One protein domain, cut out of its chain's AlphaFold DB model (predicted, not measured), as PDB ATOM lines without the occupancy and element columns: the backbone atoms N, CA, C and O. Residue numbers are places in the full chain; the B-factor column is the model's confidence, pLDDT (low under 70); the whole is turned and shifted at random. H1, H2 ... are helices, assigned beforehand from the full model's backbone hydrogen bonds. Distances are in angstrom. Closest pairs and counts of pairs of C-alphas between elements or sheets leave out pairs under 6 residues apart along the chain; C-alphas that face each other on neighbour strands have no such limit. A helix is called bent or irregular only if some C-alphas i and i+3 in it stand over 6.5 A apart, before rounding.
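AT A GLANCE: This is residues 22 to 64 of the 71 residues of an uncharacterized protein of Halogeometricum rufum (UniProt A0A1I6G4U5). Two helices of similar length stand at about a right angle as an open, T-like pair, with the first residues of H2 beside the middle of H1 and the rest of H2 leading away from it. Residues 37 to 45 make the turn between them, and residues 57 to 62, at the far end of H2 and just beyond it, stick out. The printed part has 43 residues with two named helices, H1 then H2 along the chain, and no named strand; the class is all helix. It is only just compact, close to loose, with a radius of gyration of the C-alphas of 11.0 A, and it spans 28 by 24 by 16 A.

HOW THE PARTS SIT: H1, residues 22 to 36, is the longest helix by residues. H2, residues 46 to 59, only just touches it, with 3 pairs of C-alphas within 8 A. The closest C-alphas of the two helices are those of Asp 28 and Arg 46, 7.5 A apart. H1 touches H2 with residues 28 to 31 alone, and H2 touches H1 with residues 46 to 49 alone. Their lines are about perpendicular, at 89 degrees, and their centres are 14.8 A apart. Residues 57 to 62, of which 57 to 59 belong to H2, stand free: no C-alpha 8 or more residues away along the chain comes within 10 A of theirs. In H1 and H2 every pair of O i and N i+4 is within hydrogen-bond range.

IN THESE COORDINATES: H1 has 15 residues and runs 21.1 A from C-alpha 22 at (142.437, 135.070, 93.650) to C-alpha 36 at (162.463, 135.126, 100.211). H2 has 14 residues and measures 20.1 A from first to last C-alpha, ending with C-alpha 59 at (151.133, 112.215, 106.462). Neither helix is bent.

THE WHOLE: The two C-alphas farthest apart are those of Asp 43 and Ser 62, at 28.2 A. The link from H1 to H2, 9 residues, is short but not tight. The printed part has no cut. The mean pLDDT of the printed part is 93.6, and no printed residue is under 70.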
ATOM      1  N   GLU A  22     142.015 134.459  92.388       96.50
ATOM      2  CA  GLU A  22     142.437 135.070  93.650       96.50
ATOM      3  C   GLU A  22     143.178 134.064  94.537       96.50
ATOM      4  O   GLU A  22     144.285 134.343  94.986       96.50
ATOM      5  N   LEU A  23     142.640 132.847  94.668       94.88
ATOM      6  CA  LEU A  23     143.289 131.765  95.409       94.88
ATOM      7  C   LEU A  23     144.664 131.413  94.823       94.88
ATOM      8  O   LEU A  23     145.621 131.185  95.561       94.88
ATOM      9  N   LEU A  24     144.773 131.367  93.492       94.56
ATOM     10  CA  LEU A  24     146.045 131.087  92.829       94.56
ATOM     11  C   LEU A  24     147.081 132.190  93.079       94.56
ATOM     12  O   LEU A  24     148.243 131.887  93.351       94.56
ATOM     13  N   ASP A  25     146.662 133.451  92.984       96.69
ATOM     14  CA  ASP A  25     147.531 134.607  93.203       96.69
ATOM     15  C   ASP A  25     148.002 134.669  94.671       96.69
ATOM     16  O   ASP A  25     149.178 134.942  94.936       96.69
ATOM     17  N   ASP A  26     147.127 134.340  95.625       96.75
ATOM     18  CA  ASP A  26     147.464 134.257  97.048       96.75
ATOM     19  C   ASP A  26     148.449 133.123  97.347       96.75
ATOM     20  O   ASP A  26     149.425 133.332  98.077       96.75
ATOM     21  N   PHE A  27     148.252 131.948  96.741       95.12
ATOM     22  CA  PHE A  27     149.186 130.830  96.855       95.12
ATOM     23  C   PHE A  27     150.573 131.196  96.313       95.12
ATOM     24  O   PHE A  27     151.587 130.966  96.973       95.12
ATOM     25  N   ASP A  28     150.632 131.820  95.136       95.44
ATOM     26  CA  ASP A  28     151.886 132.274  94.535       95.44
ATOM     27  C   ASP A  28     152.591 133.332  95.387       95.44
ATOM     28  O   ASP A  28     153.820 133.322  95.506       95.44
ATOM     29  N   ARG A  29     151.829 134.257  95.979       96.69
ATOM     30  CA  ARG A  29     152.368 135.273  96.886       96.69
ATOM     31  C   ARG A  29     152.964 134.624  98.131       96.69
ATOM     32  O   ARG A  29     154.083 134.974  98.501       96.69
ATOM     33  N   ALA A  30     152.258 133.674  98.742       96.69
ATOM     34  CA  ALA A  30     152.747 132.933  99.901       96.69
ATOM     35  C   ALA A  30     154.010 132.120  99.566       96.69
ATOM     36  O   ALA A  30     154.982 132.164 100.319       96.69
ATOM     37  N   LEU A  31     154.040 131.450  98.409       95.75
ATOM     38  CA  LEU A  31     155.210 130.699  97.950       95.75
ATOM     39  C   LEU A  31     156.425 131.613  97.751       95.75
ATOM     40  O   LEU A  31     157.503 131.316  98.257       95.75
ATOM     41  N   LYS A  32     156.251 132.751  97.071       96.50
ATOM     42  CA  LYS A  32     157.326 133.739  96.884       96.50
ATOM     43  C   LYS A  32     157.828 134.306  98.204       96.50
ATOM     44  O   LYS A  32     159.029 134.490  98.366       96.50
ATOM     45  N   GLN A  33     156.928 134.580  99.142       96.88
ATOM     46  CA  GLN A  33     157.315 135.057 100.463       96.88
ATOM     47  C   GLN A  33     158.162 134.002 101.191       96.88
ATOM     48  O   GLN A  33     159.273 134.302 101.614       96.88
ATOM     49  N   ALA A  34     157.712 132.745 101.219       95.50
ATOM     50  CA  ALA A  34     158.456 131.639 101.825       95.50
ATOM     51  C   ALA A  34     159.837 131.409 101.177       95.50
ATOM     52  O   ALA A  34     160.785 131.018 101.857       95.50
ATOM     53  N   GLN A  35     159.962 131.663  99.873       95.19
ATOM     54  CA  GLN A  35     161.232 131.636  99.147       95.19
ATOM     55  C   GLN A  35     162.183 132.748  99.605       95.19
ATOM     56  O   GLN A  35     163.359 132.490  99.859       95.19
ATOM     57  N   LEU A  36     161.681 133.980  99.733       96.50
ATOM     58  CA  LEU A  36     162.463 135.126 100.211       96.50
ATOM     59  C   LEU A  36     162.891 134.964 101.674       96.50
ATOM     60  O   LEU A  36     164.008 135.337 102.026       96.50
ATOM     61  N   ASP A  37     162.033 134.359 102.494       96.56
ATOM     62  CA  ASP A  37     162.297 134.075 103.907       96.56
ATOM     63  C   ASP A  37     163.222 132.857 104.107       96.56
ATOM     64  O   ASP A  37     163.617 132.548 105.231       96.56
ATOM     65  N   GLY A  38     163.586 132.154 103.027       95.25
ATOM     66  CA  GLY A  38     164.468 130.985 103.063       95.25
ATOM     67  C   GLY A  38     163.826 129.719 103.643       95.25
ATOM     68  O   GLY A  38     164.536 128.759 103.939       95.25
ATOM     69  N   VAL A  39     162.499 129.696 103.798       95.75
ATOM     70  CA  VAL A  39     161.735 128.532 104.283       95.75
ATOM     71  C   VAL A  39     161.700 127.429 103.225       95.75
ATOM     72  O   VAL A  39     161.760 126.242 103.549       95.75
ATOM     73  N   VAL A  40     161.629 127.814 101.949       93.88
ATOM     74  CA  VAL A  40     161.688 126.895 100.806       93.88
ATOM     75  C   VAL A  40     162.741 127.351  99.783       93.88
ATOM     76  O   VAL A  40     163.058 128.539  99.723       93.88
ATOM     77  N   PRO A  41     163.284 126.435  98.957       95.38
ATOM     78  CA  PRO A  41     164.210 126.774  97.878       95.38
ATOM     79  C   PRO A  41     163.678 127.854  96.923       95.38
ATOM     80  O   PRO A  41     162.530 127.789  96.477       95.38
ATOM     81  N   LEU A  42     164.539 128.813  96.563       94.38
ATOM     82  CA  LEU A  42     164.229 129.927  95.649       94.38
ATOM     83  C   LEU A  42     163.815 129.465  94.239       94.38
ATOM     84  O   LEU A  42     163.126 130.192  93.530       94.38
ATOM     85  N   ASP A  43     164.244 128.276  93.825       93.12
ATOM     86  CA  ASP A  43     163.953 127.655  92.532       93.12
ATOM     87  C   ASP A  43     162.747 126.700  92.573       93.12
ATOM     88  O   ASP A  43     162.387 126.111  91.551       93.12
ATOM     89  N   MET A  44     162.088 126.569  93.729       94.25
ATOM     90  CA  MET A  44     160.921 125.708  93.880       94.25
ATOM     91  C   MET A  44     159.799 126.124  92.926       94.25
ATOM     92  O   MET A  44     159.285 127.245  92.967       94.25
ATOM     93  N   SER A  45     159.362 125.175  92.101       94.56
ATOM     94  CA  SER A  45     158.214 125.374  91.220       94.56
ATOM     95  C   SER A  45     156.887 125.235  91.971       94.56
ATOM     96  O   SER A  45     156.772 124.496  92.950       94.56
ATOM     97  N   ARG A  46     155.830 125.859  91.440       93.69
ATOM     98  CA  ARG A  46     154.457 125.687  91.944       93.69
ATOM     99  C   ARG A  46     154.029 124.215  91.983       93.69
ATOM    100  O   ARG A  46     153.398 123.777  92.939       93.69
ATOM    101  N   ALA A  47     154.378 123.448  90.949       92.62
ATOM    102  CA  ALA A  47     154.050 122.027  90.869       92.62
ATOM    103  C   ALA A  47     154.746 121.225  91.977       92.62
ATOM    104  O   ALA A  47     154.143 120.333  92.567       92.62
ATOM    105  N   GLU A  48     155.997 121.556  92.294       93.38
ATOM    106  CA  GLU A  48     156.704 120.936  93.410       93.38
ATOM    107  C   GLU A  48     156.080 121.311  94.757       93.38
ATOM    108  O   GLU A  48     155.863 120.428  95.586       93.38
ATOM    109  N   ALA A  49     155.722 122.583  94.952       93.75
ATOM    110  CA  ALA A  49     155.021 123.033  96.152       93.75
ATOM    111  C   ALA A  49     153.694 122.274  96.351       93.75
ATOM    112  O   ALA A  49     153.434 121.759  97.437       93.75
ATOM    113  N   LEU A  50     152.902 122.106  95.284       92.56
ATOM    114  CA  LEU A  50     151.669 121.312  95.309       92.56
ATOM    115  C   LEU A  50     151.930 119.835  95.627       92.56
ATOM    116  O   LEU A  50     151.233 119.260  96.455       92.56
ATOM    117  N   ARG A  51     152.961 119.216  95.038       91.50
ATOM    118  CA  ARG A  51     153.337 117.828  95.366       91.50
ATOM    119  C   ARG A  51     153.714 117.675  96.838       91.50
ATOM    120  O   ARG A  51     153.353 116.674  97.449       91.50
ATOM    121  N   ARG A  52     154.428 118.647  97.416       92.62
ATOM    122  CA  ARG A  52     154.768 118.643  98.847       92.62
ATOM    123  C   ARG A  52     153.526 118.796  99.717       92.62
ATOM    124  O   ARG A  52     153.399 118.050 100.677       92.62
ATOM    125  N   LEU A  53     152.597 119.676  99.345       91.62
ATOM    126  CA  LEU A  53     151.310 119.804 100.030       91.62
ATOM    127  C   LEU A  53     150.521 118.487  99.999       91.62
ATOM    128  O   LEU A  53     150.018 118.054 101.029       91.62
ATOM    129  N   MET A  54     150.468 117.811  98.849       91.31
ATOM    130  CA  MET A  54     149.806 116.507  98.734       91.31
ATOM    131  C   MET A  54     150.472 115.440  99.610       91.31
ATOM    132  O   MET A  54     149.768 114.631 100.198       91.31
ATOM    133  N   ARG A  55     151.807 115.442  99.729       92.25
ATOM    134  CA  ARG A  55     152.519 114.541 100.653       92.25
ATOM    135  C   ARG A  55     152.195 114.855 102.110       92.25
ATOM    136  O   ARG A  55     151.832 113.946 102.842       92.25
ATOM    137  N   LEU A  56     152.231 116.132 102.495       91.50
ATOM    138  CA  LEU A  56     151.865 116.562 103.846       91.50
ATOM    139  C   LEU A  56     150.440 116.140 104.206       91.50
ATOM    140  O   LEU A  56     150.223 115.660 105.304       91.50
ATOM    141  N   ALA A  57     149.495 116.245 103.274       91.81
ATOM    142  CA  ALA A  57     148.122 115.798 103.487       91.81
ATOM    143  C   ALA A  57     147.974 114.268 103.626       91.81
ATOM    144  O   ALA A  57     146.984 113.801 104.185       91.81
ATOM    145  N   ILE A  58     148.918 113.478 103.102       91.81
ATOM    146  CA  ILE A  58     148.953 112.020 103.311       91.81
ATOM    147  C   ILE A  58     149.465 111.708 104.717       91.81
ATOM    148  O   ILE A  58     148.899 110.850 105.392       91.81
ATOM    149  N   ASP A  59     150.528 112.396 105.140       91.75
ATOM    150  CA  ASP A  59     151.133 112.215 106.462       91.75
ATOM    151  C   ASP A  59     150.236 112.771 107.584       91.75
ATOM    152  O   ASP A  59     150.150 112.185 108.663       91.75
ATOM    153  N   ASP A  60     149.532 113.870 107.310       90.44
ATOM    154  CA  ASP A  60     148.590 114.533 108.206       90.44
ATOM    155  C   ASP A  60     147.290 114.919 107.466       90.44
ATOM    156  O   ASP A  60     147.158 116.021 106.916       90.44
ATOM    157  N   PRO A  61     146.284 114.022 107.465       87.94
ATOM    158  CA  PRO A  61     144.996 114.272 106.823       87.94
ATOM    159  C   PRO A  61     144.188 115.428 107.428       87.94
ATOM    160  O   PRO A  61     143.241 115.885 106.787       87.94
ATOM    161  N   SER A  62     144.534 115.921 108.626       88.56
ATOM    162  CA  SER A  62     143.836 117.057 109.253       88.56
ATOM    163  C   SER A  62     143.987 118.359 108.453       88.56
ATOM    164  O   SER A  62     143.118 119.230 108.474       88.56
ATOM    165  N   ILE A  63     145.039 118.454 107.635       86.81
ATOM    166  CA  ILE A  63     145.254 119.561 106.696       86.81
ATOM    167  C   ILE A  63     144.100 119.659 105.683       86.81
ATOM    168  O   ILE A  63     143.759 120.752 105.235       86.81
ATOM    169  N   LEU A  64     143.479 118.528 105.325       84.31
ATOM    170  CA  LEU A  64     142.376 118.481 104.360       84.31
ATOM    171  C   LEU A  64     141.031 118.866 104.968       84.31
ATOM    172  O   LEU A  64     140.131 119.257 104.225       84.31
TER     173      LEU A  64